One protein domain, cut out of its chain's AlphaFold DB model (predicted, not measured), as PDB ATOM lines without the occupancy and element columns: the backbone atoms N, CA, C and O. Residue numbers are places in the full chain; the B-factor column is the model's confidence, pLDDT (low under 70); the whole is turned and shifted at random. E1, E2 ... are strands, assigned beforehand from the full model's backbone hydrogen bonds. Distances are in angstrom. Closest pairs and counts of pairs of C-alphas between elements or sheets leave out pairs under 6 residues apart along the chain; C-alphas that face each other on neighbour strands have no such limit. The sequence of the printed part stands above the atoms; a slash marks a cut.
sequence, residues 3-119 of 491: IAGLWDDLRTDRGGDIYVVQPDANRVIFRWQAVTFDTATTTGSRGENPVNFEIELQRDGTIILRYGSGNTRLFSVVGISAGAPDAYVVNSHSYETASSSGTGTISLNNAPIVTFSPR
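This is residues 3 to 119 of the 491 residues of the protein "Carboxypeptidase regulatory-like domain-containing protein" of Pyrinomonadaceae bacterium (UniProt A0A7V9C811). Little regular structure is present: one twisted antiparallel sheet of six strands, in order E1 E2 E3 E4 E7 E6, with long loops between strands. Over one face, residues 3 to 4 pair with short E5. The printed part has 117 residues, 45 in seven named strands, E1 to E7, and no named helix: all strand. It is compact, radius of gyration of the C-alphas 15.2 A, spans 42 by 40 by 27 A.

E1 is residues 18 to 24, from C-alpha 18 at (191.426, 226.517, 233.957). E2, 27 to 36, measures 27.1 A; E3, 50 to 58, 26.6 A. E4 is 63 to 66, E5 79 to 81, E6 88 to 93, and E7 113 to 118, ending at (213.810, 214.657, 236.651).

E1 to E4 form a meander, each strand the antiparallel neighbour of the one before; N 29 and O 21 are 2.7 A apart, N 30 and O 55 2.9 A, N 54 and O 66 2.7 A. E7 is antiparallel to E4, N 116 to O 63 2.8 A, and to edge strand E6 in a hairpin, N 89 to O 117 2.9 A. E5 pairs with no named strand.

The farthest C-alphas, of Ala 25 and Gly 44, are 46.8 A apart. The printed part has no cut. Links E2 to E3, E4 to E5 and E6 to E7 are long. The pLDDT is under 70 in 51 residues, among them 68 to 87.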
ATOM      1  N   ILE A   3     204.629 223.101 229.843       68.81
ATOM      2  CA  ILE A   3     204.186 221.747 230.176       68.81
ATOM      3  C   ILE A   3     202.810 221.577 229.535       68.81
ATOM      4  O   ILE A   3     201.842 222.197 229.974       68.81
ATOM      5  N   ALA A   4     202.731 220.774 228.476       68.81
ATOM      6  CA  ALA A   4     201.468 220.424 227.840       68.81
ATOM      7  C   ALA A   4     200.993 219.059 228.350       68.81
ATOM      8  O   ALA A   4     201.698 218.062 228.205       68.81
ATOM      9  N   GLY A   5     199.800 219.021 228.948       68.31
ATOM     10  CA  GLY A   5     199.149 217.775 229.363       68.31
ATOM     11  C   GLY A   5     198.330 217.117 228.250       68.31
ATOM     12  O   GLY A   5     197.972 215.955 228.368       68.31
ATOM     13  N   LEU A   6     198.012 217.828 227.169       72.06
ATOM     14  CA  LEU A   6     197.197 217.341 226.055       72.06
ATOM     15  C   LEU A   6     197.529 218.150 224.793       72.06
ATOM     16  O   LEU A   6     197.787 219.348 224.902       72.06
ATOM     17  N   TRP A   7     197.499 217.520 223.615       66.38
ATOM     18  CA  TRP A   7     197.597 218.215 222.324       66.38
ATOM     19  C   TRP A   7     196.265 218.130 221.585       66.38
ATOM     20  O   TRP A   7     196.032 217.219 220.790       66.38
ATOM     21  N   ASP A   8     195.379 219.067 221.895       69.94
ATOM     22  CA  ASP A   8     194.108 219.270 221.207       69.94
ATOM     23  C   ASP A   8     193.732 220.756 221.312       69.94
ATOM     24  O   ASP A   8     194.224 221.468 222.196       69.94
ATOM     25  N   ASP A   9     192.854 221.220 220.433       77.56
ATOM     26  CA  ASP A   9     192.326 222.577 220.487       77.56
ATOM     27  C   ASP A   9     191.237 222.623 221.566       77.56
ATOM     28  O   ASP A   9     190.120 222.135 221.385       77.56
ATOM     29  N   LEU A  10     191.572 223.169 222.737       80.88
ATOM     30  CA  LEU A  10     190.665 223.215 223.885       80.88
ATOM     31  C   LEU A  10     189.882 224.520 223.950       80.88
ATOM     32  O   LEU A  10     190.431 225.614 223.812       80.88
ATOM     33  N   ARG A  11     188.591 224.397 224.255       81.50
ATOM     34  CA  ARG A  11     187.672 225.515 224.448       81.50
ATOM     35  C   ARG A  11     187.070 225.513 225.842       81.50
ATOM     36  O   ARG A  11     186.472 224.530 226.277       81.50
ATOM     37  N   THR A  12     187.197 226.645 226.525       82.06
ATOM     38  CA  THR A  12     186.631 226.883 227.862       82.06
ATOM     39  C   THR A  12     185.360 227.737 227.819       82.06
ATOM     40  O   THR A  12     184.560 227.711 228.747       82.06
ATOM     41  N   ASP A  13     185.052 228.389 226.691       79.00
ATOM     42  CA  ASP A  13     183.862 229.240 226.500       79.00
ATOM     43  C   ASP A  13     182.516 228.474 226.466       79.00
ATOM     44  O   ASP A  13     181.469 229.023 226.116       79.00
ATOM     45  N   ARG A  14     182.531 227.187 226.828       77.25
ATOM     46  CA  ARG A  14     181.384 226.270 226.909       77.25
ATOM     47  C   ARG A  14     181.094 225.828 228.349       77.25
ATOM     48  O   ARG A  14     180.603 224.728 228.577       77.25
ATOM     49  N   GLY A  15     181.370 226.706 229.318       68.75
ATOM     50  CA  GLY A  15     181.056 226.498 230.738       68.75
ATOM     51  C   GLY A  15     182.151 225.795 231.543       68.75
ATOM     52  O   GLY A  15     181.862 225.280 232.620       68.75
ATOM     53  N   GLY A  16     183.382 225.772 231.028       78.88
ATOM     54  CA  GLY A  16     184.565 225.265 231.721       78.88
ATOM     55  C   GLY A  16     185.610 226.363 231.935       78.88
ATOM     56  O   GLY A  16     185.466 227.471 231.424       78.88
ATOM     57  N   ASP A  17     186.661 226.075 232.696       85.25
ATOM     58  CA  ASP A  17     187.771 227.003 232.930       85.25
ATOM     59  C   ASP A  17     189.063 226.244 233.277       85.25
ATOM     60  O   ASP A  17     189.079 225.014 233.417       85.25
ATOM     61  N   ILE A  18     190.158 226.991 233.415       85.50
ATOM     62  CA  ILE A  18     191.426 226.517 233.957       85.50
ATOM     63  C   ILE A  18     191.518 226.969 235.411       85.50
ATOM     64  O   ILE A  18     191.676 228.149 235.716       85.50
ATOM     65  N   TYR A  19     191.465 226.008 236.322       88.38
ATOM     66  CA  TYR A  19     191.561 226.253 237.753       88.38
ATOM     67  C   TYR A  19     192.982 225.999 238.238       88.38
ATOM     68  O   TYR A  19     193.617 225.020 237.851       88.38
ATOM     69  N   VAL A  20     193.460 226.847 239.144       91.12
ATOM     70  CA  VAL A  20     194.727 226.640 239.846       91.12
ATOM     71  C   VAL A  20     194.421 226.329 241.302       91.12
ATOM     72  O   VAL A  20     193.743 227.095 241.985       91.12
ATOM     73  N   VAL A  21     194.919 225.196 241.780       92.06
ATOM     74  CA  VAL A  21     194.806 224.752 243.168       92.06
ATOM     75  C   VAL A  21     196.212 224.611 243.724       92.06
ATOM     76  O   VAL A  21     197.058 223.966 243.117       92.06
ATOM     77  N   GLN A  22     196.468 225.178 244.896       91.19
ATOM     78  CA  GLN A  22     197.738 225.019 245.599       91.19
ATOM     79  C   GLN A  22     197.470 224.323 246.940       91.19
ATOM     80  O   GLN A  22     197.194 225.005 247.926       91.19
ATOM     81  N   PRO A  23     197.465 222.973 246.985       89.75
ATOM     82  CA  PRO A  23     197.127 222.235 248.202       89.75
ATOM     83  C   PRO A  23     198.088 222.510 249.363       89.75
ATOM     84  O   PRO A  23     197.681 222.450 250.521       89.75
ATOM     85  N   ASP A  24     199.358 222.795 249.055       94.56
ATOM     86  CA  ASP A  24     200.405 223.133 250.018       94.56
ATOM     87  C   ASP A  24     201.579 223.874 249.341       94.56
ATOM     88  O   ASP A  24     201.572 224.149 248.141       94.56
ATOM     89  N   ALA A  25     202.611 224.211 250.120       91.88
ATOM     90  CA  ALA A  25     203.780 224.957 249.650       91.88
ATOM     91  C   ALA A  25     204.654 224.203 248.628       91.88
ATOM     92  O   ALA A  25     205.513 224.818 247.998       91.88
ATOM     93  N   ASN A  26     204.473 222.890 248.479       92.56
ATOM     94  CA  ASN A  26     205.298 222.050 247.620       92.56
ATOM     95  C   ASN A  26     204.572 221.599 246.350       92.56
ATOM     96  O   ASN A  26     205.196 220.910 245.544       92.56
ATOM     97  N   ARG A  27     203.289 221.940 246.165       93.69
ATOM     98  CA  ARG A  27     202.476 221.440 245.048       93.69
ATOM     99  C   ARG A  27     201.555 222.508 244.479       93.69
ATOM    100  O   ARG A  27     200.803 223.136 245.219       93.69
ATOM    101  N   VAL A  28     201.545 222.639 243.156       93.81
ATOM    102  CA  VAL A  28     200.524 223.384 242.409       93.81
ATOM    103  C   VAL A  28     199.861 222.452 241.406       93.81
ATOM    104  O   VAL A  28     200.530 221.681 240.727       93.81
ATOM    105  N   ILE A  29     198.538 222.497 241.335       92.06
ATOM    106  CA  ILE A  29     197.719 221.680 240.450       92.06
ATOM    107  C   ILE A  29     196.953 222.620 239.534       92.06
ATOM    108  O   ILE A  29     196.150 223.431 239.990       92.06
ATOM    109  N   PHE A  30     197.182 222.487 238.238       90.12
ATOM    110  CA  PHE A  30     196.356 223.105 237.216       90.12
ATOM    111  C   PHE A  30     195.304 222.087 236.793       90.12
ATOM    112  O   PHE A  30     195.650 220.953 236.471       90.12
ATOM    113  N   ARG A  31     194.027 222.459 236.822       88.38
ATOM    114  CA  ARG A  31     192.907 221.605 236.425       88.38
ATOM    115  C   ARG A  31     192.181 222.249 235.260       88.38
ATOM    116  O   ARG A  31     191.700 223.369 235.379       88.38
ATOM    117  N   TRP A  32     192.052 221.513 234.170       86.19
ATOM    118  CA  TRP A  32     191.281 221.918 233.007       86.19
ATOM    119  C   TRP A  32     189.909 221.277 233.068       86.19
ATOM    120  O   TRP A  32     189.801 220.065 233.252       86.19
ATOM    121  N   GLN A  33     188.882 222.092 232.872       85.88
ATOM    122  CA  GLN A  33     187.555 221.646 232.475       85.88
ATOM    123  C   GLN A  33     187.239 222.350 231.161       85.88
ATOM    124  O   GLN A  33     187.159 223.573 231.114       85.88
ATOM    125  N   ALA A  34     187.145 221.595 230.077       85.19
ATOM    126  CA  ALA A  34     187.010 222.148 228.737       85.19
ATOM    127  C   ALA A  34     186.202 221.205 227.845       85.19
ATOM    128  O   ALA A  34     185.828 220.100 228.244       85.19
ATOM    129  N   VAL A  35     185.967 221.640 226.614       83.38
ATOM    130  CA  VAL A  35     185.585 220.755 225.517       83.38
ATOM    131  C   VAL A  35     186.622 220.842 224.403       83.38
ATOM    132  O   VAL A  35     187.265 221.878 224.233       83.38
ATOM    133  N   THR A  36     186.807 219.765 223.649       80.88
ATOM    134  CA  THR A  36     187.649 219.805 222.448       80.88
ATOM    135  C   THR A  36     186.976 220.604 221.326       80.88
ATOM    136  O   THR A  36     185.752 220.735 221.301       80.88
ATOM    137  N   PHE A  37     187.744 221.135 220.375       80.00
ATOM    138  CA  PHE A  37     187.227 221.812 219.189       80.00
ATOM    139  C   PHE A  37     187.307 220.892 217.969       80.00
ATOM    140  O   PHE A  37     188.384 220.570 217.484       80.00
ATOM    141  N   ASP A  38     186.143 220.493 217.446       75.44
ATOM    142  CA  ASP A  38     186.031 219.744 216.186       75.44
ATOM    143  C   ASP A  38     186.851 218.428 216.161       75.44
ATOM    144  O   ASP A  38     187.441 218.048 215.147       75.44
ATOM    145  N   THR A  39     186.885 217.687 217.273       71.62
ATOM    146  CA  THR A  39     187.607 216.399 217.384       71.62
ATOM    147  C   THR A  39     186.709 215.241 216.941       71.62
ATOM    148  O   THR A  39     185.490 215.263 217.126       71.62
ATOM    149  N   ALA A  40     187.281 214.201 216.329       64.69
ATOM    150  CA  ALA A  40     186.517 213.079 215.780       64.69
ATOM    151  C   ALA A  40     185.712 212.307 216.853       64.69
ATOM    152  O   ALA A  40     186.277 211.728 217.783       64.69
ATOM    153  N   THR A  41     184.394 212.193 216.674       61.75
ATOM    154  CA  THR A  41     183.466 211.358 217.464       61.75
ATOM    155  C   THR A  41     183.221 210.004 216.772       61.75
ATOM    156  O   THR A  41     183.763 209.732 215.693       61.75
ATOM    157  N   THR A  42     182.586 209.030 217.447       52.38
ATOM    158  CA  THR A  42     182.410 207.674 216.882       52.38
ATOM    159  C   THR A  42     181.681 207.753 215.546       52.38
ATOM    160  O   THR A  42     180.599 208.323 215.470       52.38
ATOM    161  N   THR A  43     182.275 207.138 214.512       50.44
ATOM    162  CA  THR A  43     181.763 207.042 213.131       50.44
ATOM    163  C   THR A  43     181.530 208.387 212.431       50.44
ATOM    164  O   THR A  43     180.424 208.913 212.403       50.44
ATOM    165  N   GLY A  44     182.587 208.910 211.799       57.34
ATOM    166  CA  GLY A  44     182.505 209.910 210.721       57.34
ATOM    167  C   GLY A  44     182.014 211.311 211.101       57.34
ATOM    168  O   GLY A  44     181.966 212.174 210.232       57.34
ATOM    169  N   SER A  45     181.674 211.550 212.366       62.31
ATOM    170  CA  SER A  45     181.258 212.859 212.872       62.31
ATOM    171  C   SER A  45     182.393 213.507 213.667       62.31
ATOM    172  O   SER A  45     183.225 212.813 214.249       62.31
ATOM    173  N   ARG A  46     182.460 214.838 213.667       73.06
ATOM    174  CA  ARG A  46     183.394 215.639 214.474       73.06
ATOM    175  C   ARG A  46     182.582 216.550 215.391       73.06
ATOM    176  O   ARG A  46     181.464 216.925 215.039       73.06
ATOM    177  N   GLY A  47     183.094 216.848 216.580       73.94
ATOM    178  CA  GLY A  47     182.365 217.649 217.556       73.94
ATOM    179  C   GLY A  47     183.142 217.928 218.835       73.94
ATOM    180  O   GLY A  47     184.313 217.573 218.969       73.94
ATOM    181  N   GLU A  48     182.462 218.589 219.766       80.19
ATOM    182  CA  GLU A  48     182.997 218.964 221.073       80.19
ATOM    183  C   GLU A  48     182.887 217.779 222.053       80.19
ATOM    184  O   GLU A  48     181.788 217.290 222.314       80.19
ATOM    185  N   ASN A  49     184.014 217.303 222.597       77.25
ATOM    186  CA  ASN A  49     184.036 216.251 223.626       77.25
ATOM    187  C   ASN A  49     184.454 216.844 224.977       77.25
ATOM    188  O   ASN A  49     185.426 217.597 225.000       77.25
ATOM    189  N   PRO A  50     183.792 216.508 226.102       79.38
ATOM    190  CA  PRO A  50     184.238 216.940 227.423       79.38
ATOM    191  C   PRO A  50     185.658 216.464 227.741       79.38
ATOM    192  O   PRO A  50     185.994 215.297 227.534       79.38
ATOM    193  N   VAL A  51     186.463 217.370 228.292       78.19
ATOM    194  CA  VAL A  51     187.843 217.133 228.711       78.19
ATOM    195  C   VAL A  51     188.034 217.618 230.136       78.19
ATOM    196  O   VAL A  51     187.825 218.792 230.437       78.19
ATOM    197  N   ASN A  52     188.477 216.714 231.007       82.75
ATOM    198  CA  ASN A  52     188.874 217.025 232.372       82.75
ATOM    199  C   ASN A  52     190.240 216.410 232.670       82.75
ATOM    200  O   ASN A  52     190.368 215.190 232.671       82.75
ATOM    201  N   PHE A  53     191.263 217.217 232.936       83.19
ATOM    202  CA  PHE A  53     192.561 216.694 233.369       83.19
ATOM    203  C   PHE A  53     193.262 217.647 234.333       83.19
ATOM    204  O   PHE A  53     192.915 218.822 234.444       83.19
ATOM    205  N   GLU A  54     194.256 217.122 235.034       87.81
ATOM    206  CA  GLU A  54     195.089 217.838 235.983       87.81
ATOM    207  C   GLU A  54     196.565 217.693 235.628       87.81
ATOM    208  O   GLU A  54     197.012 216.620 235.219       87.81
ATOM    209  N   ILE A  55     197.321 218.763 235.855       88.94
ATOM    210  CA  ILE A  55     198.780 218.773 235.878       88.94
ATOM    211  C   ILE A  55     199.199 219.212 237.274       88.94
ATOM    212  O   ILE A  55     199.010 220.370 237.646       88.94
ATOM    213  N   GLU A  56     199.760 218.293 238.047       91.81
ATOM    214  CA  GLU A  56     200.388 218.588 239.330       91.81
ATOM    215  C   GLU A  56     201.890 218.783 239.134       91.81
ATOM    216  O   GLU A  56     202.573 217.899 238.617       91.81
ATOM    217  N   LEU A  57     202.396 219.933 239.574       90.75
ATOM    218  CA  LEU A  57     203.816 220.251 239.639       90.75
ATOM    219  C   LEU A  57     204.253 220.212 241.097       90.75
ATOM    220  O   LEU A  57     203.710 220.944 241.934       90.75
ATOM    221  N   GLN A  58     205.234 219.368 241.396       92.19
ATOM    222  CA  GLN A  58     205.826 219.258 242.720       92.19
ATOM    223  C   GLN A  58     207.160 220.008 242.790       92.19
ATOM    224  O   GLN A  58     207.875 220.166 241.801       92.19
ATOM    225  N   ARG A  59     207.520 220.474 243.989       88.75
ATOM    226  CA  ARG A  59     208.751 221.239 244.239       88.75
ATOM    227  C   ARG A  59     210.037 220.443 243.990       88.75
ATOM    228  O   ARG A  59     211.074 221.050 243.744       88.75
ATOM    229  N   ASP A  60     209.981 219.116 244.061       85.19
ATOM    230  CA  ASP A  60     211.102 218.220 243.749       85.19
ATOM    231  C   ASP A  60     211.302 218.001 242.234       85.19
ATOM    232  O   ASP A  60     212.184 217.248 241.825       85.19
ATOM    233  N   GLY A  61     210.495 218.674 241.408       83.38
ATOM    234  CA  GLY A  61     210.493 218.553 239.957       83.38
ATOM    235  C   GLY A  61     209.548 217.472 239.440       83.38
ATOM    236  O   GLY A  61     209.362 217.385 238.237       83.38
ATOM    237  N   THR A  62     208.912 216.659 240.286       87.94
ATOM    238  CA  THR A  62     207.960 215.642 239.817       87.94
ATOM    239  C   THR A  62     206.744 216.295 239.148       87.94
ATOM    240  O   THR A  62     206.121 217.199 239.709       87.94
ATOM    241  N   ILE A  63     206.378 215.810 237.959       87.31
ATOM    242  CA  ILE A  63     205.177 216.228 237.220       87.31
ATOM    243  C   ILE A  63     204.220 215.039 237.159       87.31
ATOM    244  O   ILE A  63     204.587 213.970 236.670       87.31
ATOM    245  N   ILE A  64     202.984 215.216 237.628       88.12
ATOM    246  CA  ILE A  64     201.942 214.185 237.567       88.12
ATOM    247  C   ILE A  64     200.793 214.688 236.702       88.12
ATOM    248  O   ILE A  64     200.150 215.684 237.028       88.12
ATOM    249  N   LEU A  65     200.505 213.969 235.621       85.62
ATOM    250  CA  LEU A  65     199.342 214.215 234.771       85.62
ATOM    251  C   LEU A  65     198.222 213.252 235.170       85.62
ATOM    252  O   LEU A  65     198.471 212.049 235.271       85.62
ATOM    253  N   ARG A  66     197.001 213.752 235.388       85.81
ATOM    254  CA  ARG A  66     195.815 212.931 235.695       85.81
ATOM    255  C   ARG A  66     194.668 213.269 234.757       85.81
ATOM    256  O   ARG A  66     194.201 214.396 234.764       85.81
ATOM    257  N   TYR A  67     194.156 212.306 234.003       77.00
ATOM    258  CA  TYR A  67     193.122 212.556 232.987       77.00
ATOM    259  C   TYR A  67     191.688 212.261 233.458       77.00
ATOM    260  O   TYR A  67     190.764 212.338 232.663       77.00
ATOM    261  N   GLY A  68     191.467 211.920 234.733       67.69
ATOM    262  CA  GLY A  68     190.119 211.658 235.262       67.69
ATOM    263  C   GLY A  68     189.344 210.549 234.520       67.69
ATOM    264  O   GLY A  68     189.898 209.796 233.722       67.69
ATOM    265  N   SER A  69     188.047 210.418 234.809       65.69
ATOM    266  CA  SER A  69     187.119 209.538 234.082       65.69
ATOM    267  C   SER A  69     186.255 210.348 233.107       65.69
ATOM    268  O   SER A  69     186.010 211.532 233.320       65.69
ATOM    269  N   GLY A  70     185.783 209.720 232.025       62.28
ATOM    270  CA  GLY A  70     184.887 210.359 231.047       62.28
ATOM    271  C   GLY A  70     185.581 211.050 229.867       62.28
ATOM    272  O   GLY A  70     184.916 211.355 228.880       62.28
ATOM    273  N   ASN A  71     186.905 211.210 229.906       67.56
ATOM    274  CA  ASN A  71     187.681 211.605 228.735       67.56
ATOM    275  C   ASN A  71     187.692 210.456 227.718       67.56
ATOM    276  O   ASN A  71     188.201 209.371 228.001       67.56
ATOM    277  N   THR A  72     187.134 210.681 226.531       62.25
ATOM    278  CA  THR A  72     187.155 209.703 225.434       62.25
ATOM    279  C   THR A  72     187.928 210.285 224.253       62.25
ATOM    280  O   THR A  72     187.788 211.467 223.959       62.25
ATOM    281  N   ARG A  73     188.739 209.459 223.568       60.41
ATOM    282  CA  ARG A  73     189.432 209.806 222.302       60.41
ATOM    283  C   ARG A  73     190.425 210.972 222.390       60.41
ATOM    284  O   ARG A  73     190.597 211.707 221.423       60.41
ATOM    285  N   LEU A  74     191.103 211.107 223.524       58.91
ATOM    286  CA  LEU A  74     192.208 212.047 223.669       58.91
ATOM    287  C   LEU A  74     193.519 211.413 223.205       58.91
ATOM    288  O   LEU A  74     193.804 210.260 223.522       58.91
ATOM    289  N   PHE A  75     194.332 212.190 222.495       57.28
ATOM    290  CA  PHE A  75     195.733 211.859 222.259       57.28
ATOM    291  C   PHE A  75     196.556 212.576 223.321       57.28
ATOM    292  O   PHE A  75     196.815 213.776 223.219       57.28
ATOM    293  N   SER A  76     196.927 211.858 224.381       55.22
ATOM    294  CA  SER A  76     197.866 212.402 225.355       55.22
ATOM    295  C   SER A  76     199.189 212.686 224.642       55.22
ATOM    296  O   SER A  76     199.766 211.830 223.975       55.22
ATOM    297  N   VAL A  77     199.659 213.924 224.753       56.09
ATOM    298  CA  VAL A  77     200.959 214.337 224.233       56.09
ATOM    299  C   VAL A  77     201.675 215.028 225.365       56.09
ATOM    300  O   VAL A  77     201.114 215.904 226.017       56.09
ATOM    301  N   VAL A  78     202.924 214.637 225.570       55.28
ATOM    302  CA  VAL A  78     203.835 215.356 226.452       55.28
ATOM    303  C   VAL A  78     204.774 216.133 225.551       55.28
ATOM    304  O   VAL A  78     205.756 215.605 225.032       55.28
ATOM    305  N   GLY A  79     204.405 217.384 225.304       53.97
ATOM    306  CA  GLY A  79     205.261 218.351 224.638       53.97
ATOM    307  C   GLY A  79     205.919 219.230 225.689       53.97
ATOM    308  O   GLY A  79     205.253 220.088 226.264       53.97
ATOM    309  N   ILE A  80     207.213 219.031 225.934       55.72
ATOM    310  CA  ILE A  80     208.049 220.002 226.647       55.72
ATOM    311  C   ILE A  80     208.800 220.776 225.561       55.72
ATOM    312  O   ILE A  80     209.664 220.226 224.881       55.72
ATOM    313  N   SER A  81     208.412 222.025 225.299       45.69
ATOM    314  CA  SER A  81     209.009 222.815 224.209       45.69
ATOM    315  C   SER A  81     210.233 223.623 224.663       45.69
ATOM    316  O   SER A  81     210.293 224.020 225.826       45.69
ATOM    317  N   ALA A  82     211.074 224.001 223.688       41.12
ATOM    318  CA  ALA A  82     212.182 224.978 223.730       41.12
ATOM    319  C   ALA A  82     213.620 224.439 223.868       41.12
ATOM    320  O   ALA A  82     214.542 225.233 224.023       41.12
ATOM    321  N   GLY A  83     213.854 223.128 223.734       48.78
ATOM    322  CA  GLY A  83     215.224 222.596 223.635       48.78
ATOM    323  C   GLY A  83     216.092 222.818 224.884       48.78
ATOM    324  O   GLY A  83     217.311 222.669 224.806       48.78
ATOM    325  N   ALA A  84     215.482 223.156 226.025       49.19
ATOM    326  CA  ALA A  84     216.134 223.090 227.325       49.19
ATOM    327  C   ALA A  84     216.319 221.602 227.697       49.19
ATOM    328  O   ALA A  84     215.360 220.836 227.594       49.19
ATOM    329  N   PRO A  85     217.535 221.156 228.059       56.22
ATOM    330  CA  PRO A  85     217.892 219.738 228.135       56.22
ATOM    331  C   PRO A  85     217.498 219.056 229.454       56.22
ATOM    332  O   PRO A  85     218.091 218.026 229.787       56.22
ATOM    333  N   ASP A  86     216.529 219.592 230.201       62.12
ATOM    334  CA  ASP A  86     216.057 218.949 231.426       62.12
ATOM    335  C   ASP A  86     215.305 217.676 231.040       62.12
ATOM    336  O   ASP A  86     214.134 217.662 230.665       62.12
ATOM    337  N   ALA A  87     216.055 216.578 231.029       65.25
ATOM    338  CA  ALA A  87     215.542 215.279 230.669       65.25
ATOM    339  C   ALA A  87     214.665 214.777 231.813       65.25
ATOM    340  O   ALA A  87     215.111 214.704 232.953       65.25
ATOM    341  N   TYR A  88     213.440 214.383 231.498       70.38
ATOM    342  CA  TYR A  88     212.546 213.688 232.413       70.38
ATOM    343  C   TYR A  88     212.443 212.222 232.005       70.38
ATOM    344  O   TYR A  88     212.514 211.885 230.821       70.38
ATOM    345  N   VAL A  89     212.273 211.339 232.985       72.06
ATOM    346  CA  VAL A  89     211.954 209.924 232.763       72.06
ATOM    347  C   VAL A  89     210.505 209.661 233.170       72.06
ATOM    348  O   VAL A  89     210.028 210.208 234.167       72.06
ATOM    349  N   VAL A  90     209.792 208.834 232.398       73.38
ATOM    350  CA  VAL A  90     208.460 208.337 232.786       73.38
ATOM    351  C   VAL A  90     208.671 207.228 233.809       73.38
ATOM    352  O   VAL A  90     209.016 206.105 233.448       73.38
ATOM    353  N   ASN A  91     208.505 207.555 235.089       70.56
ATOM    354  CA  ASN A  91     208.768 206.623 236.186       70.56
ATOM    355  C   ASN A  91     207.600 205.662 236.446       70.56
ATOM    356  O   ASN A  91     207.816 204.565 236.953       70.56
ATOM    357  N   SER A  92     206.362 206.057 236.123       72.56
ATOM    358  CA  SER A  92     205.184 205.185 236.227       72.56
ATOM    359  C   SER A  92     204.010 205.668 235.366       72.56
ATOM    360  O   SER A  92     203.847 206.867 235.118       72.56
ATOM    361  N   HIS A  93     203.166 204.726 234.935       68.62
ATOM    362  CA  HIS A  93     201.889 204.970 234.256       68.62
ATOM    363  C   HIS A  93     200.872 203.870 234.591       68.62
ATOM    364  O   HIS A  93     201.241 202.758 234.964       68.62
ATOM    365  N   SER A  94     199.582 204.155 234.431       66.25
ATOM    366  CA  SER A  94     198.484 203.256 234.829       66.25
ATOM    367  C   SER A  94     197.870 202.403 233.702       66.25
ATOM    368  O   SER A  94     196.914 201.675 233.965       66.25
ATOM    369  N   TYR A  95     198.404 202.442 232.473       60.53
ATOM    370  CA  TYR A  95     198.015 201.549 231.366       60.53
ATOM    371  C   TYR A  95     199.153 201.398 230.343       60.53
ATOM    372  O   TYR A  95     199.835 202.380 230.061       60.53
ATOM    373  N   GLU A  96     199.326 200.211 229.755       56.47
ATOM    374  CA  GLU A  96     200.295 199.962 228.680       56.47
ATOM    375  C   GLU A  96     199.675 199.164 227.525       56.47
ATOM    376  O   GLU A  96     199.031 198.137 227.716       56.47
ATOM    377  N   THR A  97     199.915 199.615 226.295       50.81
ATOM    378  CA  THR A  97     200.075 198.700 225.159       50.81
ATOM    379  C   THR A  97     201.416 199.028 224.525       50.81
ATOM    380  O   THR A  97     201.644 200.151 224.073       50.81
ATOM    381  N   ALA A  98     202.333 198.061 224.541       49.59
ATOM    382  CA  ALA A  98     203.581 198.171 223.803       49.59
ATOM    383  C   ALA A  98     203.252 198.327 222.311       49.59
ATOM    384  O   ALA A  98     202.456 197.558 221.767       49.59
ATOM    385  N   SER A  99     203.846 199.323 221.649       48.69
ATOM    386  CA  SER A  99     203.736 199.441 220.195       48.69
ATOM    387  C   SER A  99     204.235 198.152 219.532       48.69
ATOM    388  O   SER A  99     205.335 197.682 219.829       48.69
ATOM    389  N   SER A 100     203.477 197.612 218.574       48.84
ATOM    390  CA  SER A 100     203.898 196.481 217.735       48.84
ATOM    391  C   SER A 100     205.073 196.810 216.795       48.84
ATOM    392  O   SER A 100     205.521 195.935 216.059       48.84
ATOM    393  N   SER A 101     205.602 198.042 216.813       48.97
ATOM    394  CA  SER A 101     206.699 198.495 215.944       48.97
ATOM    395  C   SER A 101     208.115 198.340 216.520       48.97
ATOM    396  O   SER A 101     209.067 198.772 215.877       48.97
ATOM    397  N   GLY A 102     208.301 197.764 217.716       45.66
ATOM    398  CA  GLY A 102     209.639 197.457 218.260       45.66
ATOM    399  C   GLY A 102     210.536 198.665 218.596       45.66
ATOM    400  O   GLY A 102     211.690 198.483 218.967       45.66
ATOM    401  N   THR A 103     210.027 199.897 218.511       46.50
ATOM    402  CA  THR A 103     210.787 201.151 218.697       46.50
ATOM    403  C   THR A 103     210.729 201.736 220.116       46.50
ATOM    404  O   THR A 103     210.951 202.931 220.291       46.50
ATOM    405  N   GLY A 104     210.412 200.943 221.147       48.88
ATOM    406  CA  GLY A 104     210.445 201.389 222.556       48.88
ATOM    407  C   GLY A 104     209.504 202.553 222.909       48.88
ATOM    408  O   GLY A 104     209.635 203.163 223.965       48.88
ATOM    409  N   THR A 105     208.566 202.889 222.028       46.72
ATOM    410  CA  THR A 105     207.635 204.007 222.191       46.72
ATOM    411  C   THR A 105     206.404 203.516 222.953       46.72
ATOM    412  O   THR A 105     205.698 202.620 222.483       46.72
ATOM    413  N   ILE A 106     206.173 204.066 224.149       52.59
ATOM    414  CA  ILE A 106     205.033 203.720 225.009       52.59
ATOM    415  C   ILE A 106     203.823 204.549 224.570       52.59
ATOM    416  O   ILE A 106     203.876 205.778 224.564       52.59
ATOM    417  N   SER A 107     202.731 203.879 224.200       55.09
ATOM    418  CA  SER A 107     201.451 204.535 223.923       55.09
ATOM    419  C   SER A 107     200.719 204.817 225.237       55.09
ATOM    420  O   SER A 107     200.387 203.887 225.971       55.09
ATOM    421  N   LEU A 108     200.448 206.095 225.526       55.47
ATOM    422  CA  LEU A 108     199.763 206.557 226.744       55.47
ATOM    423  C   LEU A 108     198.291 206.931 226.502       55.47
ATOM    424  O   LEU A 108     197.673 207.567 227.356       55.47
ATOM    425  N   ASN A 109     197.720 206.537 225.358       54.66
ATOM    426  CA  ASN A 109     196.401 206.988 224.890       54.66
ATOM    427  C   ASN A 109     195.249 206.767 225.892       54.66
ATOM    428  O   ASN A 109     194.231 207.438 225.788       54.66
ATOM    429  N   ASN A 110     195.404 205.861 226.865       57.00
ATOM    430  CA  ASN A 110     194.399 205.567 227.892       57.00
ATOM    431  C   ASN A 110     194.969 205.529 229.326       57.00
ATOM    432  O   ASN A 110     194.359 204.910 230.193       57.00
ATOM    433  N   ALA A 111     196.140 206.117 229.599       61.09
ATOM    434  CA  ALA A 111     196.706 206.113 230.952       61.09
ATOM    435  C   ALA A 111     196.029 207.194 231.825       61.09
ATOM    436  O   ALA A 111     196.252 208.380 231.578       61.09
ATOM    437  N   PRO A 112     195.231 206.849 232.860       71.69
ATOM    438  CA  PRO A 112     194.575 207.859 233.693       71.69
ATOM    439  C   PRO A 112     195.551 208.673 234.554       71.69
ATOM    440  O   PRO A 112     195.182 209.751 235.016       71.69
ATOM    441  N   ILE A 113     196.773 208.172 234.777       79.88
ATOM    442  CA  ILE A 113     197.848 208.842 235.523       79.88
ATOM    443  C   ILE A 113     199.197 208.566 234.849       79.88
ATOM    444  O   ILE A 113     199.495 207.409 234.540       79.88
ATOM    445  N   VAL A 114     200.022 209.603 234.694       76.06
ATOM    446  CA  VAL A 114     201.418 209.508 234.232       76.06
ATOM    447  C   VAL A 114     202.315 210.343 235.143       76.06
ATOM    448  O   VAL A 114     202.000 211.502 235.411       76.06
ATOM    449  N   THR A 115     203.427 209.763 235.602       84.56
ATOM    450  CA  THR A 115     204.391 210.432 236.491       84.56
ATOM    451  C   THR A 115     205.735 210.612 235.796       84.56
ATOM    452  O   THR A 115     206.382 209.633 235.414       84.56
ATOM    453  N   PHE A 116     206.178 211.860 235.691       80.69
ATOM    454  CA  PHE A 116     207.498 212.246 235.210       80.69
ATOM    455  C   PHE A 116     208.348 212.681 236.394       80.69
ATOM    456  O   PHE A 116     207.893 213.466 237.225       80.69
ATOM    457  N   SER A 117     209.594 212.226 236.447       82.56
ATOM    458  CA  SER A 117     210.574 212.751 237.399       82.56
ATOM    459  C   SER A 117     211.816 213.237 236.662       82.56
ATOM    460  O   SER A 117     212.127 212.697 235.591       82.56
ATOM    461  N   PRO A 118     212.540 214.227 237.215       77.88
ATOM    462  CA  PRO A 118     213.810 214.657 236.651       77.88
ATOM    463  C   PRO A 118     214.746 213.458 236.477       77.88
ATOM    464  O   PRO A 118     214.871 212.611 237.368       77.88
ATOM    465  N   ARG A 119     215.408 213.360 235.324       71.62
ATOM    466  CA  ARG A 119     216.430 212.342 235.086       71.62
ATOM    467  C   ARG A 119     217.570 212.598 236.073       71.62
ATOM    468  O   ARG A 119     218.085 213.716 236.109       71.62
TER     469      ARG A 119